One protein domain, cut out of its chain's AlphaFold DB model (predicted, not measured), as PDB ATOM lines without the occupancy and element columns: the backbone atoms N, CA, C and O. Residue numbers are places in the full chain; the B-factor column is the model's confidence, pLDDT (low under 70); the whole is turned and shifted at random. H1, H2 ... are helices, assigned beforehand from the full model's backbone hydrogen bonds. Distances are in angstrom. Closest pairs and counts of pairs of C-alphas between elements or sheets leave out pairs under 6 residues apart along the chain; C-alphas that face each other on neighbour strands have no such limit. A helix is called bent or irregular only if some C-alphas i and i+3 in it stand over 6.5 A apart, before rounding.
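AT A GLANCE: This is residues 9 to 87 of the 91 residues of an uncharacterized protein of Burkholderiaceae bacterium (UniProt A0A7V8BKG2). Two long helices make a large open angle: H1 forms the long axis, and H3 sticks out from it about perpendicular, starting beside the second half of H1. Past the end of H1 the short helix H2 makes a corner, and the link of residues 56 to 64 folds back beside the last part of H1 to the start of H3. The arrangement is loose, with few contacts, and long stretches of both H1 and H3 stand free. The printed part has 79 residues with three named helices, in the order H1, H2, H3, and no named strand; the class is all helix. The whole is extended, with a radius of gyration of the C-alphas of 20.2 A, and its outline is only just flat, with spans of 64 by 42 by 13 A.

IN THESE COORDINATES: The printed part begins with H1, residues 9 to 45, the longest helix with 37 residues and 54.2 A from first to last C-alpha. C-alpha 9 is at (-86.289, 19.993, 53.878) and C-alpha 45 at (-41.307, 31.133, 25.827). After Met 46 comes H2, residues 47 to 55, 12.3 A long. Residues 56 to 64 lead to H3, residues 65 to 85, which is 30.3 A long and ends with C-alpha 85 at (-33.256, 1.163, 49.028). Residues 86 and 87 follow it. No helix is bent or irregular.

HOW THE PARTS SIT: H1 and H2 are joined by a tight link of 1 residue. They are close but not clearly touching, and their closest C-alphas, those of Leu 44 and Lys 50, are 6.5 A apart. Their lines are about perpendicular, at 78 degrees. H1 and H3 only just touch, with 3 pairs of C-alphas within 8 A, between residues 33 to 37 of H1 and residue 65 of H3 alone. Their closest C-alphas are those of Asn 37 and Pro 65, 6.9 A apart. Their lines are about perpendicular, at 87 degrees. H2 and H3 are apart. In H1, H2 and H3 every O i to N i+4 pair is within hydrogen-bond range.

THE WHOLE: The two C-alphas farthest apart, those of Ser 9 and Leu 55, are 64.8 A apart. Residues 9 to 29, which belong to H1, stand free, and so do residues 66 to 87, of which 66 to 85 belong to H3. The printed part has no cut. The link from H2 to H3, 9 residues, is short, and no link is long. The mean pLDDT of the printed part is 89.1; residues 9 to 17 and residue 19 are under 70.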
ATOM      1  N   SER A   9     -86.512  18.996  54.941       53.09
ATOM      2  CA  SER A   9     -86.289  19.993  53.878       53.09
ATOM      3  C   SER A   9     -85.116  20.943  54.172       53.09
ATOM      4  O   SER A   9     -84.346  21.275  53.277       53.09
ATOM      5  N   SER A  10     -84.915  21.326  55.438       55.47
ATOM      6  CA  SER A  10     -83.845  22.262  55.824       55.47
ATOM      7  C   SER A  10     -82.451  21.624  55.798       55.47
ATOM      8  O   SER A  10     -81.485  22.274  55.410       55.47
ATOM      9  N   ARG A  11     -82.339  20.332  56.137       58.88
ATOM     10  CA  ARG A  11     -81.058  19.607  56.149       58.88
ATOM     11  C   ARG A  11     -80.553  19.271  54.738       58.88
ATOM     12  O   ARG A  11     -79.345  19.180  54.543       58.88
ATOM     13  N   MET A  12     -81.462  19.143  53.767       55.06
ATOM     14  CA  MET A  12     -81.122  19.017  52.343       55.06
ATOM     15  C   MET A  12     -80.642  20.355  51.760       55.06
ATOM     16  O   MET A  12     -79.600  20.380  51.119       55.06
ATOM     17  N   GLN A  13     -81.288  21.477  52.105       64.19
ATOM     18  CA  GLN A  13     -80.848  22.812  51.665       64.19
ATOM     19  C   GLN A  13     -79.455  23.193  52.194       64.19
ATOM     20  O   GLN A  13     -78.662  23.784  51.465       64.19
ATOM     21  N   THR A  14     -79.110  22.841  53.441       62.09
ATOM     22  CA  THR A  14     -77.750  23.080  53.962       62.09
ATOM     23  C   THR A  14     -76.700  22.236  53.235       62.09
ATOM     24  O   THR A  14     -75.608  22.730  52.965       62.09
ATOM     25  N   ALA A  15     -77.015  20.982  52.894       66.19
ATOM     26  CA  ALA A  15     -76.097  20.118  52.155       66.19
ATOM     27  C   ALA A  15     -75.871  20.620  50.717       66.19
ATOM     28  O   ALA A  15     -74.731  20.661  50.264       66.19
ATOM     29  N   GLU A  16     -76.927  21.078  50.040       65.12
ATOM     30  CA  GLU A  16     -76.840  21.702  48.714       65.12
ATOM     31  C   GLU A  16     -76.059  23.024  48.747       65.12
ATOM     32  O   GLU A  16     -75.229  23.263  47.873       65.12
ATOM     33  N   PHE A  17     -76.260  23.861  49.775       64.50
ATOM     34  CA  PHE A  17     -75.516  25.114  49.948       64.50
ATOM     35  C   PHE A  17     -74.016  24.876  50.167       64.50
ATOM     36  O   PHE A  17     -73.192  25.574  49.580       64.50
ATOM     37  N   ILE A  18     -73.653  23.873  50.976       74.19
ATOM     38  CA  ILE A  18     -72.250  23.494  51.189       74.19
ATOM     39  C   ILE A  18     -71.648  22.928  49.900       74.19
ATOM     40  O   ILE A  18     -70.570  23.364  49.511       74.19
ATOM     41  N   HIS A  19     -72.339  22.006  49.220       69.56
ATOM     42  CA  HIS A  19     -71.852  21.421  47.970       69.56
ATOM     43  C   HIS A  19     -71.609  22.502  46.909       69.56
ATOM     44  O   HIS A  19     -70.488  22.636  46.422       69.56
ATOM     45  N   ARG A  20     -72.600  23.367  46.671       70.56
ATOM     46  CA  ARG A  20     -72.490  24.480  45.723       70.56
ATOM     47  C   ARG A  20     -71.392  25.473  46.100       70.56
ATOM     48  O   ARG A  20     -70.605  25.869  45.251       70.56
ATOM     49  N   GLY A  21     -71.280  25.830  47.382       78.50
ATOM     50  CA  GLY A  21     -70.203  26.701  47.860       78.50
ATOM     51  C   GLY A  21     -68.808  26.101  47.641       78.50
ATOM     52  O   GLY A  21     -67.869  26.827  47.315       78.50
ATOM     53  N   THR A  22     -68.665  24.777  47.765       79.62
ATOM     54  CA  THR A  22     -67.403  24.091  47.446       79.62
ATOM     55  C   THR A  22     -67.136  24.014  45.942       79.62
ATOM     56  O   THR A  22     -65.991  24.176  45.531       79.62
ATOM     57  N   GLU A  23     -68.165  23.849  45.106       79.62
ATOM     58  CA  GLU A  23     -68.032  23.867  43.642       79.62
ATOM     59  C   GLU A  23     -67.586  25.242  43.120       79.62
ATOM     60  O   GLU A  23     -66.713  25.322  42.247       79.62
ATOM     61  N   ASP A  24     -68.138  26.320  43.683       82.56
ATOM     62  CA  ASP A  24     -67.783  27.699  43.341       82.56
ATOM     63  C   ASP A  24     -66.321  28.005  43.728       82.56
ATOM     64  O   ASP A  24     -65.556  28.550  42.924       82.56
ATOM     65  N   ALA A  25     -65.889  27.588  44.924       82.25
ATOM     66  CA  ALA A  25     -64.510  27.762  45.387       82.25
ATOM     67  C   ALA A  25     -63.498  26.951  44.558       82.25
ATOM     68  O   ALA A  25     -62.453  27.472  44.159       82.25
ATOM     69  N   GLU A  26     -63.815  25.691  44.248       85.88
ATOM     70  CA  GLU A  26     -62.983  24.841  43.391       85.88
ATOM     71  C   GLU A  26     -62.860  25.415  41.975       85.88
ATOM     72  O   GLU A  26     -61.784  25.385  41.374       85.88
ATOM     73  N   SER A  27     -63.939  25.994  41.443       88.25
ATOM     74  CA  SER A  27     -63.927  26.652  40.134       88.25
ATOM     75  C   SER A  27     -63.044  27.901  40.127       88.25
ATOM     76  O   SER A  27     -62.213  28.046  39.230       88.25
ATOM     77  N   ALA A  28     -63.137  28.750  41.155       91.88
ATOM     78  CA  ALA A  28     -62.267  29.918  41.303       91.88
ATOM     79  C   ALA A  28     -60.785  29.524  41.441       91.88
ATOM     80  O   ALA A  28     -59.901  30.152  40.851       91.88
ATOM     81  N   GLN A  29     -60.501  28.447  42.179       92.06
ATOM     82  CA  GLN A  29     -59.148  27.914  42.310       92.06
ATOM     83  C   GLN A  29     -58.594  27.418  40.966       92.06
ATOM     84  O   GLN A  29     -57.424  27.664  40.665       92.06
ATOM     85  N   ARG A  30     -59.408  26.716  40.165       92.88
ATOM     86  CA  ARG A  30     -59.014  26.274  38.817       92.88
ATOM     87  C   ARG A  30     -58.665  27.466  37.930       92.88
ATOM     88  O   ARG A  30     -57.561  27.520  37.403       92.88
ATOM     89  N   GLU A  31     -59.536  28.470  37.877       95.12
ATOM     90  CA  GLU A  31     -59.302  29.674  37.072       95.12
ATOM     91  C   GLU A  31     -58.007  30.402  37.474       95.12
ATOM     92  O   GLU A  31     -57.240  30.862  36.623       95.12
ATOM     93  N   TYR A  32     -57.726  30.490  38.776       96.56
ATOM     94  CA  TYR A  32     -56.483  31.075  39.273       96.56
ATOM     95  C   TYR A  32     -55.242  30.298  38.804       96.56
ATOM     96  O   TYR A  32     -54.276  30.906  38.331       96.56
ATOM     97  N   LYS A  33     -55.269  28.960  38.899       95.25
ATOM     98  CA  LYS A  33     -54.173  28.088  38.439       95.25
ATOM     99  C   LYS A  33     -53.916  28.263  36.944       95.25
ATOM    100  O   LYS A  33     -52.757  28.394  36.546       95.25
ATOM    101  N   ASP A  34     -54.974  28.351  36.149       95.75
ATOM    102  CA  ASP A  34     -54.878  28.513  34.698       95.75
ATOM    103  C   ASP A  34     -54.262  29.863  34.320       95.75
ATOM    104  O   ASP A  34     -53.353  29.931  33.488       95.75
ATOM    105  N   LYS A  35     -54.687  30.949  34.982       96.75
ATOM    106  CA  LYS A  35     -54.107  32.286  34.773       96.75
ATOM    107  C   LYS A  35     -52.618  32.316  35.104       96.75
ATOM    108  O   LYS A  35     -51.830  32.867  34.330       96.75
ATOM    109  N   LEU A  36     -52.228  31.719  36.230       97.12
ATOM    110  CA  LEU A  36     -50.830  31.661  36.649       97.12
ATOM    111  C   LEU A  36     -49.991  30.827  35.676       97.12
ATOM    112  O   LEU A  36     -48.944  31.291  35.225       97.12
ATOM    113  N   ASN A  37     -50.457  29.628  35.315       97.38
ATOM    114  CA  ASN A  37     -49.763  28.777  34.352       97.38
ATOM    115  C   ASN A  37     -49.585  29.499  33.012       97.38
ATOM    116  O   ASN A  37     -48.469  29.567  32.500       97.38
ATOM    117  N   GLY A  38     -50.644  30.129  32.497       97.44
ATOM    118  CA  GLY A  38     -50.586  30.887  31.252       97.44
ATOM    119  C   GLY A  38     -49.562  32.025  31.289       97.44
ATOM    120  O   GLY A  38     -48.847  32.240  30.309       97.44
ATOM    121  N   ALA A  39     -49.446  32.742  32.409       97.44
ATOM    122  CA  ALA A  39     -48.426  33.777  32.579       97.44
ATOM    123  C   ALA A  39     -47.003  33.190  32.594       97.44
ATOM    124  O   ALA A  39     -46.122  33.696  31.898       97.44
ATOM    125  N   VAL A  40     -46.785  32.094  33.325       96.38
ATOM    126  CA  VAL A  40     -45.478  31.421  33.415       96.38
ATOM    127  C   VAL A  40     -45.043  30.866  32.059       96.38
ATOM    128  O   VAL A  40     -43.914  31.105  31.635       96.38
ATOM    129  N   VAL A  41     -45.938  30.183  31.340       96.75
ATOM    130  CA  VAL A  41     -45.652  29.627  30.008       96.75
ATOM    131  C   VAL A  41     -45.228  30.729  29.040       96.75
ATOM    132  O   VAL A  41     -44.233  30.565  28.337       96.75
ATOM    133  N   LYS A  42     -45.922  31.876  29.046       96.56
ATOM    134  CA  LYS A  42     -45.550  33.030  28.214       96.56
ATOM    135  C   LYS A  42     -44.131  33.506  28.512       96.56
ATOM    136  O   LYS A  42     -43.355  33.680  27.577       96.56
ATOM    137  N   VAL A  43     -43.777  33.668  29.788       96.62
ATOM    138  CA  VAL A  43     -42.434  34.110  30.200       96.62
ATOM    139  C   VAL A  43     -41.368  33.101  29.769       96.62
ATOM    140  O   VAL A  43     -40.372  33.491  29.168       96.62
ATOM    141  N   LEU A  44     -41.587  31.802  29.990       95.31
ATOM    142  CA  LEU A  44     -40.639  30.748  29.598       95.31
ATOM    143  C   LEU A  44     -40.443  30.638  28.077       95.31
ATOM    144  O   LEU A  44     -39.420  30.133  27.616       95.31
ATOM    145  N   GLN A  45     -41.408  31.105  27.284       94.56
ATOM    146  CA  GLN A  45     -41.307  31.133  25.827       94.56
ATOM    147  C   GLN A  45     -40.543  32.352  25.290       94.56
ATOM    148  O   GLN A  45     -40.132  32.323  24.125       94.56
ATOM    149  N   MET A  46     -40.316  33.386  26.107       96.81
ATOM    150  CA  MET A  46     -39.593  34.590  25.690       96.81
ATOM    151  C   MET A  46     -38.135  34.256  25.328       96.81
ATOM    152  O   MET A  46     -37.474  33.544  26.088       96.81
ATOM    153  N   PRO A  47     -37.591  34.792  24.217       94.88
ATOM    154  CA  PRO A  47     -36.218  34.502  23.788       94.88
ATOM    155  C   PRO A  47     -35.165  34.830  24.852       94.88
ATOM    156  O   PRO A  47     -34.265  34.034  25.095       94.88
ATOM    157  N   GLU A  48     -35.316  35.967  25.536       96.25
ATOM    158  CA  GLU A  48     -34.416  36.370  26.622       96.25
ATOM    159  C   GLU A  48     -34.424  35.357  27.774       96.25
ATOM    160  O   GLU A  48     -33.379  35.013  28.322       96.25
ATOM    161  N   MET A  49     -35.604  34.847  28.131       96.31
ATOM    162  CA  MET A  49     -35.726  33.857  29.195       96.31
ATOM    163  C   MET A  49     -35.124  32.522  28.778       96.31
ATOM    164  O   MET A  49     -34.396  31.931  29.568       96.31
ATOM    165  N   LYS A  50     -35.340  32.080  27.535       94.62
ATOM    166  CA  LYS A  50     -34.677  30.879  27.003       94.62
ATOM    167  C   LYS A  50     -33.158  30.991  27.094       94.62
ATOM    168  O   LYS A  50     -32.538  30.108  27.673       94.62
ATOM    169  N   ALA A  51     -32.590  32.116  26.657       95.38
ATOM    170  CA  ALA A  51     -31.155  32.365  26.764       95.38
ATOM    171  C   ALA A  51     -30.661  32.324  28.222       95.38
ATOM    172  O   ALA A  51     -29.606  31.761  28.504       95.38
ATOM    173  N   LYS A  52     -31.429  32.862  29.182       95.12
ATOM    174  CA  LYS A  52     -31.075  32.792  30.612       95.12
ATOM    175  C   LYS A  52     -31.078  31.365  31.165       95.12
ATOM    176  O   LYS A  52     -30.208  31.042  31.967       95.12
ATOM    177  N   PHE A  53     -32.035  30.529  30.760       95.50
ATOM    178  CA  PHE A  53     -32.051  29.111  31.136       95.50
ATOM    179  C   PHE A  53     -30.876  28.359  30.500       95.50
ATOM    180  O   PHE A  53     -30.183  27.617  31.189       95.50
ATOM    181  N   GLU A  54     -30.593  28.607  29.222       94.44
ATOM    182  CA  GLU A  54     -29.457  27.990  28.531       94.44
ATOM    183  C   GLU A  54     -28.124  28.344  29.208       94.44
ATOM    184  O   GLU A  54     -27.298  27.463  29.446       94.44
ATOM    185  N   LEU A  55     -27.941  29.607  29.613       96.00
ATOM    186  CA  LEU A  55     -26.760  30.057  30.360       96.00
ATOM    187  C   LEU A  55     -26.609  29.381  31.731       96.00
ATOM    188  O   LEU A  55     -25.485  29.240  32.210       96.00
ATOM    189  N   SER A  56     -27.703  28.955  32.367       94.19
ATOM    190  CA  SER A  56     -27.660  28.195  33.623       94.19
ATOM    191  C   SER A  56     -27.546  26.679  33.419       94.19
ATOM    192  O   SER A  56     -27.581  25.930  34.394       94.19
ATOM    193  N   GLY A  57     -27.382  26.215  32.173       95.00
ATOM    194  CA  GLY A  57     -27.302  24.794  31.833       95.00
ATOM    195  C   GLY A  57     -28.652  24.075  31.893       95.00
ATOM    196  O   GLY A  57     -28.692  22.850  32.004       95.00
ATOM    197  N   ALA A  58     -29.756  24.820  31.841       94.31
ATOM    198  CA  ALA A  58     -31.113  24.302  31.886       94.31
ATOM    199  C   ALA A  58     -31.871  24.589  30.582       94.31
ATOM    200  O   ALA A  58     -31.541  25.491  29.818       94.31
ATOM    201  N   ALA A  59     -32.946  23.841  30.347       91.69
ATOM    202  CA  ALA A  59     -33.909  24.139  29.295       91.69
ATOM    203  C   ALA A  59     -35.256  24.504  29.936       91.69
ATOM    204  O   ALA A  59     -35.691  23.815  30.867       91.69
ATOM    205  N   PRO A  60     -35.943  25.561  29.470       91.38
ATOM    206  CA  PRO A  60     -37.278  25.860  29.954       91.38
ATOM    207  C   PRO A  60     -38.245  24.751  29.527       91.38
ATOM    208  O   PRO A  60     -38.316  24.386  28.354       91.38
ATOM    209  N   ALA A  61     -39.009  24.235  30.487       91.69
ATOM    210  CA  ALA A  61     -39.954  23.140  30.292       91.69
ATOM    211  C   ALA A  61     -41.383  23.602  30.636       91.69
ATOM    212  O   ALA A  61     -41.863  23.336  31.738       91.69
ATOM    213  N   PRO A  62     -42.059  24.344  29.740       91.81
ATOM    214  CA  PRO A  62     -43.453  24.717  29.951       91.81
ATOM    215  C   PRO A  62     -44.349  23.472  29.873       91.81
ATOM    216  O   PRO A  62     -44.308  22.732  28.893       91.81
ATOM    217  N   THR A  63     -45.174  23.261  30.895       94.06
ATOM    218  CA  THR A  63     -46.142  22.153  30.977       94.06
ATOM    219  C   THR A  63     -47.510  22.673  31.405       94.06
ATOM    220  O   THR A  63     -47.639  23.819  31.847       94.06
ATOM    221  N   THR A  64     -48.536  21.822  31.341       95.50
ATOM    222  CA  THR A  64     -49.822  22.112  31.996       95.50
ATOM    223  C   THR A  64     -49.737  21.862  33.513       95.50
ATOM    224  O   THR A  64     -48.826  21.150  33.964       95.50
ATOM    225  N   PRO A  65     -50.659  22.416  34.325       93.94
ATOM    226  CA  PRO A  65     -50.744  22.108  35.753       93.94
ATOM    227  C   PRO A  65     -50.904  20.608  36.036       93.94
ATOM    228  O   PRO A  65     -50.278  20.083  36.953       93.94
ATOM    229  N   GLU A  66     -51.689  19.903  35.220       93.94
ATOM    230  CA  GLU A  66     -51.964  18.468  35.361       93.94
ATOM    231  C   GLU A  66     -50.713  17.645  35.067       93.94
ATOM    232  O   GLU A  66     -50.383  16.725  35.813       93.94
ATOM    233  N   GLN A  67     -49.980  18.002  34.009       95.44
ATOM    234  CA  GLN A  67     -48.710  17.361  33.674       95.44
ATOM    235  C   GLN A  67     -47.671  17.572  34.778       95.44
ATOM    236  O   GLN A  67     -46.948  16.642  35.134       95.44
ATOM    237  N   PHE A  68     -47.611  18.777  35.351       95.00
ATOM    238  CA  PHE A  68     -46.702  19.064  36.454       95.00
ATOM    239  C   PHE A  68     -47.078  18.273  37.715       95.00
ATOM    240  O   PHE A  68     -46.212  17.645  38.320       95.00
ATOM    241  N   ALA A  69     -48.365  18.216  38.068       94.56
ATOM    242  CA  ALA A  69     -48.849  17.412  39.189       94.56
ATOM    243  C   ALA A  69     -48.543  15.916  39.002       94.56
ATOM    244  O   ALA A  69     -48.068  15.260  39.931       94.56
ATOM    245  N   ALA A  70     -48.749  15.390  37.792       96.44
ATOM    246  CA  ALA A  70     -48.418  14.009  37.457       96.44
ATOM    247  C   ALA A  70     -46.918  13.727  37.625       96.44
ATOM    248  O   ALA A  70     -46.547  12.697  38.188       96.44
ATOM    249  N   ARG A  71     -46.054  14.659  37.203       95.69
ATOM    250  CA  ARG A  71     -44.605  14.544  37.394       95.69
ATOM    251  C   ARG A  71     -44.229  14.490  38.873       95.69
ATOM    252  O   ARG A  71     -43.456  13.619  39.249       95.69
ATOM    253  N   ILE A  72     -44.787  15.366  39.712       95.94
ATOM    254  CA  ILE A  72     -44.504  15.355  41.156       95.94
ATOM    255  C   ILE A  72     -44.911  14.019  41.786       95.94
ATOM    256  O   ILE A  72     -44.137  13.454  42.551       95.94
ATOM    257  N   ALA A  73     -46.071  13.463  41.425       96.62
ATOM    258  CA  ALA A  73     -46.502  12.157  41.933       96.62
ATOM    259  C   ALA A  73     -45.559  11.010  41.506       96.62
ATOM    260  O   ALA A  73     -45.262  10.099  42.288       96.62
ATOM    261  N   GLN A  74     -45.059  11.058  40.267       96.94
ATOM    262  CA  GLN A  74     -44.083  10.092  39.756       96.94
ATOM    263  C   GLN A  74     -42.721  10.228  40.446       96.94
ATOM    264  O   GLN A  74     -42.108   9.221  40.813       96.94
ATOM    265  N   GLU A  75     -42.251  11.460  40.631       96.00
ATOM    266  CA  GLU A  75     -40.992  11.751  41.312       96.00
ATOM    267  C   GLU A  75     -41.069  11.348  42.787       96.00
ATOM    268  O   GLU A  75     -40.164  10.669  43.261       96.00
ATOM    269  N   ASP A  76     -42.164  11.646  43.485       96.25
ATOM    270  CA  ASP A  76     -42.375  11.232  44.877       96.25
ATOM    271  C   ASP A  76     -42.269   9.710  45.042       96.25
ATOM    272  O   ASP A  76     -41.532   9.211  45.896       96.25
ATOM    273  N   THR A  77     -42.920   8.959  44.150       95.69
ATOM    274  CA  THR A  77     -42.851   7.491  44.146       95.69
ATOM    275  C   THR A  77     -41.422   6.997  43.906       95.69
ATOM    276  O   THR A  77     -40.927   6.118  44.619       95.69
ATOM    277  N   SER A  78     -40.748   7.568  42.906       94.44
ATOM    278  CA  SER A  78     -39.406   7.149  42.491       94.44
ATOM    279  C   SER A  78     -38.365   7.459  43.565       94.44
ATOM    280  O   SER A  78     -37.593   6.585  43.959       94.44
ATOM    281  N   TRP A  79     -38.377   8.676  44.103       95.19
ATOM    282  CA  TRP A  79     -37.430   9.100  45.128       95.19
ATOM    283  C   TRP A  79     -37.703   8.433  46.474       95.19
ATOM    284  O   TRP A  79     -36.752   8.035  47.146       95.19
ATOM    285  N   SER A  80     -38.969   8.192  46.833       93.19
ATOM    286  CA  SER A  80     -39.315   7.394  48.017       93.19
ATOM    287  C   SER A  80     -38.720   5.989  47.960       93.19
ATOM    288  O   SER A  80     -38.249   5.468  48.973       93.19
ATOM    289  N   LYS A  81     -38.723   5.361  46.778       94.88
ATOM    290  CA  LYS A  81     -38.081   4.060  46.569       94.88
ATOM    291  C   LYS A  81     -36.566   4.159  46.756       94.88
ATOM    292  O   LYS A  81     -36.020   3.405  47.557       94.88
ATOM    293  N   VAL A  82     -35.919   5.124  46.099       95.62
ATOM    294  CA  VAL A  82     -34.463   5.340  46.199       95.62
ATOM    295  C   VAL A  82     -34.024   5.546  47.650       95.62
ATOM    296  O   VAL A  82     -33.078   4.907  48.097       95.62
ATOM    297  N   VAL A  83     -34.727   6.387  48.415       94.88
ATOM    298  CA  VAL A  83     -34.404   6.660  49.828       94.88
ATOM    299  C   VAL A  83     -34.455   5.384  50.672       94.88
ATOM    300  O   VAL A  83     -33.554   5.147  51.480       94.88
ATOM    301  N   ARG A  84     -35.480   4.545  50.468       93.44
ATOM    302  CA  ARG A  84     -35.633   3.271  51.189       93.44
ATOM    303  C   ARG A  84     -34.542   2.273  50.816       93.44
ATOM    304  O   ARG A  84     -33.947   1.681  51.710       93.44
ATOM    305  N   GLU A  85     -34.268   2.105  49.525       94.81
ATOM    306  CA  GLU A  85     -33.256   1.163  49.028       94.81
ATOM    307  C   GLU A  85     -31.837   1.566  49.440       94.81
ATOM    308  O   GLU A  85     -31.035   0.716  49.818       94.81
ATOM    309  N   ALA A  86     -31.540   2.865  49.434       94.62
ATOM    310  CA  ALA A  86     -30.246   3.397  49.844       94.62
ATOM    311  C   ALA A  86     -30.107   3.577  51.370       94.62
ATOM    312  O   ALA A  86     -29.056   4.020  51.834       94.62
ATOM    313  N   ASN A  87     -31.146   3.254  52.157       92.44
ATOM    314  CA  ASN A  87     -31.199   3.443  53.614       92.44
ATOM    315  C   ASN A  87     -30.786   4.867  54.053       92.44
ATOM    316  O   ASN A  87     -30.111   5.066  55.068       92.44
TER     317      ASN A  87